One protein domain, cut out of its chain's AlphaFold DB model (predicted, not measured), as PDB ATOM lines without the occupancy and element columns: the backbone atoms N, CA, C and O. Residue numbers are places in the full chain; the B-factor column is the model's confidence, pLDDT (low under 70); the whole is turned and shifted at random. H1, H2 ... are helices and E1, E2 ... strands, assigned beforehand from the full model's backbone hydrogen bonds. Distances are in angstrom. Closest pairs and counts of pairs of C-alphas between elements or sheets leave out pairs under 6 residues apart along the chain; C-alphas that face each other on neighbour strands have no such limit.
ATOM      1  N   LEU A  27     159.224 175.317 170.812       56.53
ATOM      2  CA  LEU A  27     159.306 175.502 169.370       56.53
ATOM      3  C   LEU A  27     158.254 174.610 168.706       56.53
ATOM      4  O   LEU A  27     158.271 173.394 168.877       56.53
ATOM      5  N   LEU A  28     157.326 175.207 167.961       65.50
ATOM      6  CA  LEU A  28     156.259 174.478 167.289       65.50
ATOM      7  C   LEU A  28     156.541 174.429 165.792       65.50
ATOM      8  O   LEU A  28     156.441 175.439 165.100       65.50
ATOM      9  N   PHE A  29     156.832 173.245 165.265       66.75
ATOM     10  CA  PHE A  29     156.802 173.043 163.823       66.75
ATOM     11  C   PHE A  29     155.367 172.733 163.390       66.75
ATOM     12  O   PHE A  29     154.801 171.716 163.797       66.75
ATOM     13  N   ASN A  30     154.756 173.612 162.594       62.62
ATOM     14  CA  ASN A  30     153.426 173.373 162.040       62.62
ATOM     15  C   ASN A  30     153.569 172.798 160.626       62.62
ATOM     16  O   ASN A  30     154.027 173.478 159.715       62.62
ATOM     17  N   SER A  31     153.200 171.529 160.454       59.97
ATOM     18  CA  SER A  31     153.129 170.865 159.150       59.97
ATOM     19  C   SER A  31     151.758 170.227 158.997       59.97
ATOM     20  O   SER A  31     151.245 169.614 159.939       59.97
ATOM     21  N   GLU A  32     151.184 170.328 157.800       50.25
ATOM     22  CA  GLU A  32     149.892 169.729 157.444       50.25
ATOM     23  C   GLU A  32     149.908 168.189 157.536       50.25
ATOM     24  O   GLU A  32     148.860 167.559 157.642       50.25
ATOM     25  N   THR A  33     151.090 167.561 157.596       49.25
ATOM     26  CA  THR A  33     151.263 166.101 157.708       49.25
ATOM     27  C   THR A  33     151.995 165.695 158.993       49.25
ATOM     28  O   THR A  33     153.133 165.223 158.984       49.25
ATOM     29  N   LYS A  34     151.301 165.825 160.133       53.81
ATOM     30  CA  LYS A  34     151.801 165.463 161.479       53.81
ATOM     31  C   LYS A  34     152.167 163.977 161.661       53.81
ATOM     32  O   LYS A  34     152.816 163.628 162.641       53.81
ATOM     33  N   SER A  35     151.758 163.096 160.743       50.62
ATOM     34  CA  SER A  35     152.007 161.646 160.793       50.62
ATOM     35  C   SER A  35     153.272 161.186 160.051       50.62
ATOM     36  O   SER A  35     153.604 160.004 160.104       50.62
ATOM     37  N   ASN A  36     153.988 162.080 159.362       61.66
ATOM     38  CA  ASN A  36     155.154 161.712 158.554       61.66
ATOM     39  C   ASN A  36     156.426 161.549 159.419       61.66
ATOM     40  O   ASN A  36     156.676 162.347 160.322       61.66
ATOM     41  N   PHE A  37     157.272 160.560 159.113       58.97
ATOM     42  CA  PHE A  37     158.586 160.344 159.746       58.97
ATOM     43  C   PHE A  37     159.444 161.622 159.761       58.97
ATOM     44  O   PHE A  37     160.063 161.959 160.769       58.97
ATOM     45  N   ASN A  38     159.400 162.397 158.672       74.81
ATOM     46  CA  ASN A  38     160.116 163.670 158.572       74.81
ATOM     47  C   ASN A  38     159.623 164.699 159.598       74.81
ATOM     48  O   ASN A  38     160.434 165.430 160.160       74.81
ATOM     49  N   PHE A  39     158.316 164.737 159.884       75.19
ATOM     50  CA  PHE A  39     157.749 165.644 160.881       75.19
ATOM     51  C   PHE A  39     158.279 165.328 162.279       75.19
ATOM     52  O   PHE A  39     158.772 166.228 162.959       75.19
ATOM     53  N   LYS A  40     158.242 164.050 162.682       71.50
ATOM     54  CA  LYS A  40     158.749 163.634 163.996       71.50
ATOM     55  C   LYS A  40     160.242 163.936 164.140       71.50
ATOM     56  O   LYS A  40     160.644 164.527 165.140       71.50
ATOM     57  N   ARG A  41     161.042 163.665 163.098       77.00
ATOM     58  CA  ARG A  41     162.482 163.977 163.072       77.00
ATOM     59  C   ARG A  41     162.777 165.465 163.272       77.00
ATOM     60  O   ARG A  41     163.646 165.820 164.070       77.00
ATOM     61  N   ILE A  42     162.075 166.327 162.543       78.50
ATOM     62  CA  ILE A  42     162.224 167.783 162.652       78.50
ATOM     63  C   ILE A  42     161.821 168.237 164.054       78.50
ATOM     64  O   ILE A  42     162.581 168.951 164.706       78.50
ATOM     65  N   ASN A  43     160.670 167.778 164.545       73.69
ATOM     66  CA  ASN A  43     160.155 168.158 165.853       73.69
ATOM     67  C   ASN A  43     161.085 167.708 166.994       73.69
ATOM     68  O   ASN A  43     161.410 168.508 167.865       73.69
ATOM     69  N   GLY A  44     161.600 166.476 166.955       70.12
ATOM     70  CA  GLY A  44     162.576 165.978 167.930       70.12
ATOM     71  C   GLY A  44     163.891 166.764 167.911       70.12
ATOM     72  O   GLY A  44     164.442 167.090 168.964       70.12
ATOM     73  N   PHE A  45     164.380 167.152 166.729       77.31
ATOM     74  CA  PHE A  45     165.554 168.020 166.620       77.31
ATOM     75  C   PHE A  45     165.312 169.417 167.219       77.31
ATOM     76  O   PHE A  45     166.183 169.925 167.931       77.31
ATOM     77  N   LEU A  46     164.144 170.015 166.958       76.38
ATOM     78  CA  LEU A  46     163.748 171.324 167.484       76.38
ATOM     79  C   LEU A  46     163.534 171.293 169.002       76.38
ATOM     80  O   LEU A  46     164.070 172.155 169.688       76.38
ATOM     81  N   ASN A  47     162.874 170.265 169.539       69.06
ATOM     82  CA  ASN A  47     162.772 170.032 170.985       69.06
ATOM     83  C   ASN A  47     164.160 169.891 171.624       69.06
ATOM     84  O   ASN A  47     164.437 170.436 172.690       69.06
ATOM     85  N   GLY A  48     165.077 169.200 170.942       68.06
ATOM     86  CA  GLY A  48     166.465 169.123 171.371       68.06
ATOM     87  C   GLY A  48     167.153 170.490 171.382       68.06
ATOM     88  O   GLY A  48     167.959 170.744 172.271       68.06
ATOM     89  N   LEU A  49     166.910 171.353 170.390       72.56
ATOM     90  CA  LEU A  49     167.441 172.723 170.377       72.56
ATOM     91  C   LEU A  49     166.847 173.568 171.503       72.56
ATOM     92  O   LEU A  49     167.602 174.267 172.165       72.56
ATOM     93  N   ASP A  50     165.544 173.453 171.748       70.12
ATOM     94  CA  ASP A  50     164.844 174.120 172.849       70.12
ATOM     95  C   ASP A  50     165.472 173.766 174.207       70.12
ATOM     96  O   ASP A  50     165.828 174.648 174.985       70.12
ATOM     97  N   SER A  51     165.753 172.476 174.433       65.44
ATOM     98  CA  SER A  51     166.442 171.997 175.643       65.44
ATOM     99  C   SER A  51     167.876 172.520 175.814       65.44
ATOM    100  O   SER A  51     168.406 172.494 176.923       65.44
ATOM    101  N   ASP A  52     168.509 172.961 174.723       72.44
ATOM    102  CA  ASP A  52     169.886 173.462 174.708       72.44
ATOM    103  C   ASP A  52     169.957 175.003 174.770       72.44
ATOM    104  O   ASP A  52     171.058 175.548 174.876       72.44
ATOM    105  N   ILE A  53     168.819 175.714 174.719       72.81
ATOM    106  CA  ILE A  53     168.768 177.175 174.897       72.81
ATOM    107  C   ILE A  53     169.258 177.533 176.303       72.81
ATOM    108  O   ILE A  53     168.906 176.888 177.297       72.81
ATOM    109  N   ARG A  54     170.059 178.599 176.408       76.56
ATOM    110  CA  ARG A  54     170.583 179.057 177.700       76.56
ATOM    111  C   ARG A  54     169.453 179.360 178.699       76.56
ATOM    112  O   ARG A  54     168.539 180.115 178.362       76.56
ATOM    113  N   PRO A  55     169.548 178.894 179.964       66.25
ATOM    114  CA  PRO A  55     168.543 179.151 181.005       66.25
ATOM    115  C   PRO A  55     168.246 180.637 181.257       66.25
ATOM    116  O   PRO A  55     167.169 180.986 181.761       66.25
ATOM    117  N   GLY A  56     169.210 181.509 180.945       68.25
ATOM    118  CA  GLY A  56     169.076 182.959 180.988       68.25
ATOM    119  C   GLY A  56     168.109 183.557 179.976       68.25
ATOM    120  O   GLY A  56     167.554 184.618 180.252       68.25
ATOM    121  N   VAL A  57     167.869 182.906 178.841       73.88
ATOM    122  CA  VAL A  57     166.951 183.400 177.809       73.88
ATOM    123  C   VAL A  57     165.517 183.082 178.244       73.88
ATOM    124  O   VAL A  57     165.107 181.924 178.290       73.88
ATOM    125  N   ARG A  58     164.746 184.108 178.620       67.50
ATOM    126  CA  ARG A  58     163.362 183.974 179.106       67.50
ATOM    127  C   ARG A  58     162.395 184.761 178.248       67.50
ATOM    128  O   ARG A  58     162.701 185.861 177.813       67.50
ATOM    129  N   PHE A  59     161.184 184.237 178.104       64.38
ATOM    130  CA  PHE A  59     160.088 184.887 177.394       64.38
ATOM    131  C   PHE A  59     159.004 185.251 178.404       64.38
ATOM    132  O   PHE A  59     158.623 184.435 179.238       64.38
ATOM    133  N   GLY A  60     158.549 186.499 178.384       45.31
ATOM    134  CA  GLY A  60     157.649 187.062 179.391       45.31
ATOM    135  C   GLY A  60     156.233 186.479 179.428       45.31
ATOM    136  O   GLY A  60     155.452 186.927 180.263       45.31
ATOM    137  N   VAL A  61     155.895 185.520 178.561       47.91
ATOM    138  CA  VAL A  61     154.583 184.861 178.467       47.91
ATOM    139  C   VAL A  61     154.698 183.457 177.865       47.91
ATOM    140  O   VAL A  61     155.624 183.180 177.102       47.91
ATOM    141  N   ASP A  62     153.711 182.612 178.175       56.66
ATOM    142  CA  ASP A  62     153.476 181.300 177.561       56.66
ATOM    143  C   ASP A  62     153.276 181.448 176.057       56.66
ATOM    144  O   ASP A  62     152.202 181.832 175.590       56.66
ATOM    145  N   ARG A  63     154.335 181.201 175.286       59.31
ATOM    146  CA  ARG A  63     154.311 181.390 173.839       59.31
ATOM    147  C   ARG A  63     154.943 180.194 173.149       59.31
ATOM    148  O   ARG A  63     156.127 179.923 173.323       59.31
ATOM    149  N   LEU A  64     154.137 179.514 172.341       66.25
ATOM    150  CA  LEU A  64     154.640 178.611 171.314       66.25
ATOM    151  C   LEU A  64     155.126 179.466 170.148       66.25
ATOM    152  O   LEU A  64     154.395 180.339 169.670       66.25
ATOM    153  N   VAL A  65     156.370 179.256 169.728       70.25
ATOM    154  CA  VAL A  65     156.955 179.978 168.595       70.25
ATOM    155  C   VAL A  65     156.898 179.069 167.380       70.25
ATOM    156  O   VAL A  65     157.520 178.008 167.374       70.25
ATOM    157  N   GLU A  66     156.137 179.476 166.365       80.06
ATOM    158  CA  GLU A  66     156.039 178.719 165.118       80.06
ATOM    159  C   GLU A  66     157.363 178.764 164.349       80.06
ATOM    160  O   GLU A  66     157.976 179.828 164.211       80.06
ATOM    161  N   ILE A  67     157.784 177.600 163.853       82.69
ATOM    162  CA  ILE A  67     158.948 177.430 162.988       82.69
ATOM    163  C   ILE A  67     158.502 177.064 161.580       82.69
ATOM    164  O   ILE A  67     157.702 176.147 161.391       82.69
ATOM    165  N   GLU A  68     159.098 177.732 160.599       87.00
ATOM    166  CA  GLU A  68     158.910 177.476 159.175       87.00
ATOM    167  C   GLU A  68     160.272 177.317 158.492       87.00
ATOM    168  O   GLU A  68     161.229 178.019 158.827       87.00
ATOM    169  N   PHE A  69     160.370 176.402 157.524       86.88
ATOM    170  CA  PHE A  69     161.555 176.275 156.675       86.88
ATOM    171  C   PHE A  69     161.307 176.998 155.356       86.88
ATOM    172  O   PHE A  69     160.345 176.685 154.658       86.88
ATOM    173  N   ILE A  70     162.171 177.954 155.023       87.31
ATOM    174  CA  ILE A  70     162.048 178.775 153.814       87.31
ATOM    175  C   ILE A  70     163.395 178.933 153.117       87.31
ATOM    176  O   ILE A  70     164.454 178.823 153.743       87.31
ATOM    177  N   ASP A  71     163.375 179.240 151.827       86.38
ATOM    178  CA  ASP A  71     164.586 179.640 151.119       86.38
ATOM    179  C   ASP A  71     164.985 181.051 151.581       86.38
ATOM    180  O   ASP A  71     164.288 182.036 151.346       86.38
ATOM    181  N   SER A  72     166.085 181.135 152.331       82.69
ATOM    182  CA  SER A  72     166.555 182.356 152.988       82.69
ATOM    183  C   SER A  72     168.079 182.402 152.985       82.69
ATOM    184  O   SER A  72     168.738 181.401 153.266       82.69
ATOM    185  N   GLU A  73     168.641 183.588 152.741       82.31
ATOM    186  CA  GLU A  73     170.084 183.845 152.859       82.31
ATOM    187  C   GLU A  73     170.574 183.763 154.312       82.31
ATOM    188  O   GLU A  73     171.732 183.441 154.581       82.31
ATOM    189  N   ARG A  74     169.693 184.059 155.277       88.12
ATOM    190  CA  ARG A  74     169.993 183.942 156.707       88.12
ATOM    191  C   ARG A  74     169.538 182.592 157.233       88.12
ATOM    192  O   ARG A  74     168.392 182.208 157.019       88.12
ATOM    193  N   LEU A  75     170.412 181.944 158.007       89.38
ATOM    194  CA  LEU A  75     170.144 180.645 158.628       89.38
ATOM    195  C   LEU A  75     168.909 180.660 159.547       89.38
ATOM    196  O   LEU A  75     168.135 179.712 159.517       89.38
ATOM    197  N   VAL A  76     168.742 181.714 160.355       92.19
ATOM    198  CA  VAL A  76     167.583 181.924 161.238       92.19
ATOM    199  C   VAL A  76     167.150 183.388 161.150       92.19
ATOM    200  O   VAL A  76     167.999 184.284 161.182       92.19
ATOM    201  N   LYS A  77     165.845 183.643 161.044       92.81
ATOM    202  CA  LYS A  77     165.261 184.991 160.996       92.81
ATOM    203  C   LYS A  77     163.908 185.020 161.705       92.81
ATOM    204  O   LYS A  77     163.086 184.142 161.482       92.81
ATOM    205  N   LEU A  78     163.644 186.054 162.503       88.56
ATOM    206  CA  LEU A  78     162.293 186.355 162.976       88.56
ATOM    207  C   LEU A  78     161.515 187.148 161.909       88.56
ATOM    208  O   LEU A  78     161.967 188.212 161.475       88.56
ATOM    209  N   HIS A  79     160.342 186.660 161.514       88.81
ATOM    210  CA  HIS A  79     159.418 187.334 160.600       88.81
ATOM    211  C   HIS A  79     157.988 187.206 161.129       88.81
ATOM    212  O   HIS A  79     157.528 186.099 161.382       88.81
ATOM    213  N   GLU A  80     157.300 188.331 161.346       85.06
ATOM    214  CA  GLU A  80     155.897 188.357 161.811       85.06
ATOM    215  C   GLU A  80     155.622 187.515 163.076       85.06
ATOM    216  O   GLU A  80     154.544 186.966 163.278       85.06
ATOM    217  N   GLY A  81     156.610 187.413 163.972       79.12
ATOM    218  CA  GLY A  81     156.495 186.618 165.198       79.12
ATOM    219  C   GLY A  81     156.741 185.115 165.020       79.12
ATOM    220  O   GLY A  81     156.665 184.392 166.013       79.12
ATOM    221  N   LYS A  82     157.079 184.669 163.806       84.94
ATOM    222  CA  LYS A  82     157.501 183.304 163.470       84.94
ATOM    223  C   LYS A  82     159.002 183.232 163.227       84.94
ATOM    224  O   LYS A  82     159.619 184.198 162.771       84.94
ATOM    225  N   ILE A  83     159.591 182.080 163.511       88.25
ATOM    226  CA  ILE A  83     160.997 181.810 163.229       88.25
ATOM    227  C   ILE A  83     161.109 181.087 161.890       88.25
ATOM    228  O   ILE A  83     160.613 179.983 161.703       88.25
ATOM    229  N   GLN A  84     161.816 181.716 160.966       90.88
ATOM    230  CA  GLN A  84     162.147 181.180 159.658       90.88
ATOM    231  C   GLN A  84     163.559 180.594 159.692       90.88
ATOM    232  O   GLN A  84     164.516 181.297 160.029       90.88
ATOM    233  N   ILE A  85     163.687 179.313 159.350       90.88
ATOM    234  CA  ILE A  85     164.960 178.600 159.230       90.88
ATOM    235  C   ILE A  85     165.250 178.349 157.751       90.88
ATOM    236  O   ILE A  85     164.366 177.962 156.991       90.88
ATOM    237  N   ALA A  86     166.500 178.548 157.335       89.56
ATOM    238  CA  ALA A  86     166.891 178.306 155.951       89.56
ATOM    239  C   ALA A  86     166.689 176.833 155.545       89.56
ATOM    240  O   ALA A  86     167.102 175.911 156.254       89.56
ATOM    241  N   ASN A  87     166.107 176.607 154.369       87.81
ATOM    242  CA  ASN A  87     165.680 175.290 153.889       87.81
ATOM    243  C   ASN A  87     166.828 174.273 153.750       87.81
ATOM    244  O   ASN A  87     166.648 173.080 153.977       87.81
ATOM    245  N   TYR A  88     168.062 174.717 153.484       85.56
ATOM    246  CA  TYR A  88     169.218 173.808 153.462       85.56
ATOM    247  C   TYR A  88     169.469 173.129 154.823       85.56
ATOM    248  O   TYR A  88     170.022 172.026 154.874       85.56
ATOM    249  N   ALA A  89     169.043 173.749 155.931       87.31
ATOM    250  CA  ALA A  89     169.143 173.152 157.256       87.31
ATOM    251  C   ALA A  89     168.191 171.959 157.416       87.31
ATOM    252  O   ALA A  89     168.547 170.999 158.095       87.31
ATOM    253  N   LEU A  90     167.032 171.972 156.744       86.00
ATOM    254  CA  LEU A  90     166.070 170.868 156.751       86.00
ATOM    255  C   LEU A  90     166.723 169.567 156.277       86.00
ATOM    256  O   LEU A  90     166.656 168.543 156.956       86.00
ATOM    257  N   ARG A  91     167.432 169.625 155.146       83.19
ATOM    258  CA  ARG A  91     168.153 168.471 154.599       83.19
ATOM    259  C   ARG A  91     169.198 167.945 155.582       83.19
ATOM    260  O   ARG A  91     169.275 166.743 155.817       83.19
ATOM    261  N   ALA A  92     169.961 168.838 156.208       85.12
ATOM    262  CA  ALA A  92     170.957 168.447 157.200       85.12
ATOM    263  C   ALA A  92     170.331 167.809 158.458       85.12
ATOM    264  O   ALA A  92     170.909 166.870 159.008       85.12
ATOM    265  N   ILE A  93     169.153 168.269 158.900       84.69
ATOM    266  CA  ILE A  93     168.389 167.676 160.016       84.69
ATOM    267  C   ILE A  93     167.969 166.240 159.691       84.69
ATOM    268  O   ILE A  93     168.190 165.332 160.506       84.69
ATOM    269  N   LEU A  94     167.410 166.032 158.497       82.62
ATOM    270  CA  LEU A  94     166.944 164.725 158.028       82.62
ATOM    271  C   LEU A  94     168.104 163.743 157.793       82.62
ATOM    272  O   LEU A  94     167.977 162.558 158.086       82.62
ATOM    273  N   GLU A  95     169.259 164.230 157.338       80.06
ATOM    274  CA  GLU A  95     170.452 163.409 157.076       80.06
ATOM    275  C   GLU A  95     171.358 163.197 158.308       80.06
ATOM    276  O   GLU A  95     172.417 162.576 158.192       80.06
ATOM    277  N   TYR A  96     170.981 163.699 159.492       75.44
ATOM    278  CA  TYR A  96     171.815 163.665 160.707       75.44
ATOM    279  C   TYR A  96     173.184 164.354 160.523       75.44
ATOM    280  O   TYR A  96     174.207 163.881 161.023       75.44
ATOM    281  N   LYS A  97     173.229 165.451 159.763       78.25
ATOM    282  CA  LYS A  97     174.444 166.233 159.449       78.25
ATOM    283  C   LYS A  97     174.499 167.585 160.159       78.25
ATOM    284  O   LYS A  97     175.392 168.390 159.927       78.25
ATOM    285  N   THR A  98     173.555 167.856 161.056       78.88
ATOM    286  CA  THR A  98     173.485 169.112 161.822       78.88
ATOM    287  C   THR A  98     174.709 169.331 162.709       78.88
ATOM    288  O   THR A  98     175.048 170.469 163.021       78.88
ATOM    289  N   ARG A  99     175.384 168.255 163.114       73.31
ATOM    290  CA  ARG A  99     176.555 168.305 163.993       73.31
ATOM    291  C   ARG A  99     177.894 168.313 163.249       73.31
ATOM    292  O   ARG A  99     178.925 168.556 163.870       73.31
ATOM    293  N   ASP A 100     177.881 168.143 161.926       70.50
ATOM    294  CA  ASP A 100     179.094 168.195 161.108       70.50
ATOM    295  C   ASP A 100     179.701 169.611 161.173       70.50
ATOM    296  O   ASP A 100     179.010 170.618 160.977       70.50
ATOM    297  N   LYS A 101     180.999 169.702 161.483       68.12
ATOM    298  CA  LYS A 101     181.714 170.979 161.590       68.12
ATOM    299  C   LYS A 101     182.172 171.434 160.206       68.12
ATOM    300  O   LYS A 101     183.214 171.011 159.721       68.12
ATOM    301  N   ILE A 102     181.414 172.338 159.588       58.66
ATOM    302  CA  ILE A 102     181.845 173.049 158.378       58.66
ATOM    303  C   ILE A 102     182.489 174.363 158.834       58.66
ATOM    304  O   ILE A 102     181.795 175.262 159.323       58.66
ATOM    305  N   ASN A 103     183.813 174.466 158.685       55.12
ATOM    306  CA  ASN A 103     184.636 175.608 159.115       55.12
ATOM    307  C   ASN A 103     184.644 175.839 160.641       55.12
ATOM    308  O   ASN A 103     184.457 176.957 161.109       55.12
ATOM    309  N   GLY A 104     184.830 174.774 161.427       70.81
ATOM    310  CA  GLY A 104     185.058 174.854 162.881       70.81
ATOM    311  C   GLY A 104     183.803 174.889 163.765       70.81
ATOM    312  O   GLY A 104     183.881 174.503 164.927       70.81
ATOM    313  N   GLU A 105     182.637 175.244 163.220       78.19
ATOM    314  CA  GLU A 105     181.358 175.260 163.945       78.19
ATOM    315  C   GLU A 105     180.298 174.383 163.270       78.19
ATOM    316  O   GLU A 105     180.134 174.409 162.045       78.19
ATOM    317  N   SER A 106     179.533 173.639 164.076       84.94
ATOM    318  CA  SER A 106     178.433 172.805 163.586       84.94
ATOM    319  C   SER A 106     177.202 173.628 163.198       84.94
ATOM    320  O   SER A 106     176.937 174.694 163.766       84.94
ATOM    321  N   LEU A 107     176.401 173.119 162.255       86.88
ATOM    322  CA  LEU A 107     175.123 173.739 161.887       86.88
ATOM    323  C   LEU A 107     174.188 173.869 163.102       86.88
ATOM    324  O   LEU A 107     173.512 174.883 163.235       86.88
ATOM    325  N   ARG A 108     174.186 172.891 164.016       86.50
ATOM    326  CA  ARG A 108     173.423 172.913 165.271       86.50
ATOM    327  C   ARG A 108     173.821 174.096 166.153       86.50
ATOM    328  O   ARG A 108     172.937 174.802 166.622       86.50
ATOM    329  N   SER A 109     175.120 174.340 166.341       86.25
ATOM    330  CA  SER A 109     175.617 175.484 167.125       86.25
ATOM    331  C   SER A 109     175.205 176.822 166.500       86.25
ATOM    332  O   SER A 109     174.712 177.722 167.187       86.25
ATOM    333  N   LYS A 110     175.327 176.927 165.169       89.06
ATOM    334  CA  LYS A 110     174.901 178.109 164.405       89.06
ATOM    335  C   LYS A 110     173.391 178.336 164.501       89.06
ATOM    336  O   LYS A 110     172.962 179.473 164.688       89.06
ATOM    337  N   LEU A 111     172.595 177.268 164.414       89.56
ATOM    338  CA  LEU A 111     171.143 177.304 164.594       89.56
ATOM    339  C   LEU A 111     170.773 177.751 166.005       89.56
ATOM    340  O   LEU A 111     169.975 178.669 166.133       89.56
ATOM    341  N   LEU A 112     171.378 177.170 167.043       88.50
ATOM    342  CA  LEU A 112     171.116 177.531 168.437       88.50
ATOM    343  C   LEU A 112     171.426 179.012 168.699       88.50
ATOM    344  O   LEU A 112     170.574 179.755 169.176       88.50
ATOM    345  N   SER A 113     172.610 179.469 168.290       88.62
ATOM    346  CA  SER A 113     173.031 180.867 168.451       88.62
ATOM    347  C   SER A 113     172.159 181.841 167.646       88.62
ATOM    348  O   SER A 113     171.891 182.962 168.085       88.62
ATOM    349  N   GLY A 114     171.726 181.435 166.447       89.94
ATOM    350  CA  GLY A 114     170.789 182.194 165.622       89.94
ATOM    351  C   GLY A 114     169.400 182.273 166.254       89.94
ATOM    352  O   GLY A 114     168.832 183.358 166.338       89.94
ATOM    353  N   LEU A 115     168.892 181.147 166.758       88.44
ATOM    354  CA  LEU A 115     167.611 181.045 167.453       88.44
ATOM    355  C   LEU A 115     167.580 181.937 168.686       88.44
ATOM    356  O   LEU A 115     166.701 182.786 168.766       88.44
ATOM    357  N   GLU A 116     168.550 181.830 169.596       88.31
ATOM    358  CA  GLU A 116     168.602 182.687 170.789       88.31
ATOM    359  C   GLU A 116     168.567 184.176 170.423       88.31
ATOM    360  O   GLU A 116     167.812 184.955 171.006       88.31
ATOM    361  N   ARG A 117     169.344 184.575 169.408       89.69
ATOM    362  CA  ARG A 117     169.413 185.965 168.944       89.69
ATOM    363  C   ARG A 117     168.084 186.469 168.391       89.69
ATOM    364  O   ARG A 117     167.717 187.612 168.654       89.69
ATOM    365  N   GLU A 118     167.399 185.667 167.581       89.25
ATOM    366  CA  GLU A 118     166.121 186.049 166.977       89.25
ATOM    367  C   GLU A 118     164.979 186.003 167.998       89.25
ATOM    368  O   GLU A 118     164.151 186.911 168.035       89.25
ATOM    369  N   LEU A 119     164.980 185.009 168.885       83.94
ATOM    370  CA  LEU A 119     164.006 184.876 169.961       83.94
ATOM    371  C   LEU A 119     164.079 186.052 170.949       83.94
ATOM    372  O   LEU A 119     163.039 186.564 171.359       83.94
ATOM    373  N   LEU A 120     165.275 186.557 171.269       85.69
ATOM    374  CA  LEU A 120     165.456 187.745 172.120       85.69
ATOM    375  C   LEU A 120     164.874 189.044 171.528       85.69
ATOM    376  O   LEU A 120     164.769 190.042 172.237       85.69
ATOM    377  N   LYS A 121     164.479 189.058 170.248       87.50
ATOM    378  CA  LYS A 121     163.771 190.198 169.635       87.50
ATOM    379  C   LYS A 121     162.267 190.174 169.900       87.50
ATOM    380  O   LYS A 121     161.592 191.164 169.619       87.50
ATOM    381  N   LEU A 122     161.725 189.058 170.392       81.12
ATOM    382  CA  LEU A 122     160.305 188.953 170.698       81.12
ATOM    383  C   LEU A 122     159.939 189.892 171.861       81.12
ATOM    384  O   LEU A 122     160.688 190.001 172.834       81.12
ATOM    385  N   PRO A 123     158.767 190.552 171.812       75.56
ATOM    386  CA  PRO A 123     158.304 191.382 172.915       75.56
ATOM    387  C   PRO A 123     158.244 190.598 174.232       75.56
ATOM    388  O   PRO A 123     157.641 189.526 174.296       75.56
ATOM    389  N   GLY A 124     158.858 191.149 175.281       71.00
ATOM    390  CA  GLY A 124     158.927 190.519 176.601       71.00
ATOM    391  C   GLY A 124     160.000 189.435 176.742       71.00
ATOM    392  O   GLY A 124     160.042 188.792 177.788       71.00
ATOM    393  N   ALA A 125     160.845 189.212 175.729       75.75
ATOM    394  CA  ALA A 125     162.029 188.376 175.869       75.75
ATOM    395  C   ALA A 125     163.130 189.113 176.651       75.75
ATOM    396  O   ALA A 125     163.418 190.279 176.385       75.75
ATOM    397  N   ASP A 126     163.756 188.421 177.598       75.12
ATOM    398  CA  ASP A 126     164.834 188.919 178.444       75.12
ATOM    399  C   ASP A 126     166.021 187.947 178.397       75.12
ATOM    400  O   ASP A 126     165.854 186.739 178.551       75.12
ATOM    401  N   ASP A 127     167.236 188.485 178.271       84.81
ATOM    402  CA  ASP A 127     168.458 187.765 178.640       84.81
ATOM    403  C   ASP A 127     168.771 188.089 180.110       84.81
ATOM    404  O   ASP A 127     169.176 189.204 180.465       84.81
ATOM    405  N   LEU A 128     168.512 187.134 181.000       81.75
ATOM    406  CA  LEU A 128     168.759 187.258 182.436       81.75
ATOM    407  C   LEU A 128     170.233 187.048 182.806       81.75
ATOM    408  O   LEU A 128     170.643 187.498 183.875       81.75
TER     409      LEU A 128
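This is residues 27 to 128 of the 579 residues of an uncharacterized protein of Halobacteriovorax sp (UniProt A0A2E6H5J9). A strongly twisted sheet of four strands, E1, E3, E5 and E4, has H1 and H3 packed on one face: H3 runs along it over E5 and E4, and H1 sits chiefly by the edge strand E1. Short H2 follows E5 at one end of this two-layered body, and a small ribbon of two strands, E2 and E6, lies at the other end. The 102 printed residues hold three named helices and six named strands, in the order E1 H1 E2 E3 E4 E5 H2 H3 E6, class mixed. The larger sheet, order E1 E3 E5 E4, is mixed; E2 with E6 is antiparallel. The whole is compact, with a radius of gyration of the C-alphas of 13.3 A and spans of 36 by 35 by 25 A.

Edge strand E1, residues 27 to 29, is the parallel neighbour of E3, residues 64 to 70, with N 28 and O 65 2.9 A apart, within hydrogen-bond range. H1, residues 37 to 52, is on this sheet; its Asn 43 and Phe 29 of E1 have the closest C-alphas, 6.3 A apart. E2, residues 57 to 59, is antiparallel to E6, residues 125 to 127, with N 126 and O 58 at 2.8 A. E3 is staggered: residues 65 to 67 pair with E1, and 67 to 70 with parallel E5, residues 82 to 86, where N 85 and O 68 are 2.8 A apart. Edge strand E4, residues 76 to 79, forms a hairpin with E5, with N 84 and O 77 at 2.8 A. H2, residues 87 to 94, only grazes the sheet with residues 87 to 90. It touches residues 38 to 45 of H1 about perpendicular, at 84 degrees; the closest C-alphas are those of Ile 42 and Ile 93, 6.7 A apart. H3, residues 107 to 119, has a height over the sheet of 9.3 A and runs along the strands, at 26 degrees to E5 on the local plane. H1 and H3 only just touch, with 3 pairs of C-alphas within 8 A, the closest those of Leu 49 and Leu 112 at 6.4 A. In H1 and H3 every O i to N i+4 pair is within hydrogen-bond range; in H2, 3 of 4 are.

E1 begins at C-alpha 27, (159.306, 175.502, 169.370). H1 measures 22.9 A, E3 19.0 A, E5 13.0 A and H3 17.7 A from first to last C-alpha. E6 ends at C-alpha 127, (168.458, 187.765, 178.640).

The two C-alphas farthest apart, those of Asn 36 and Leu 128, are 37.5 A apart. The printed part has no cut. The link from H2 to H3, residues 95 to 106, is long. Mean pLDDT of the printed part is 76.5; 26 residues are under 70, among them 27 to 37 and 58 to 64.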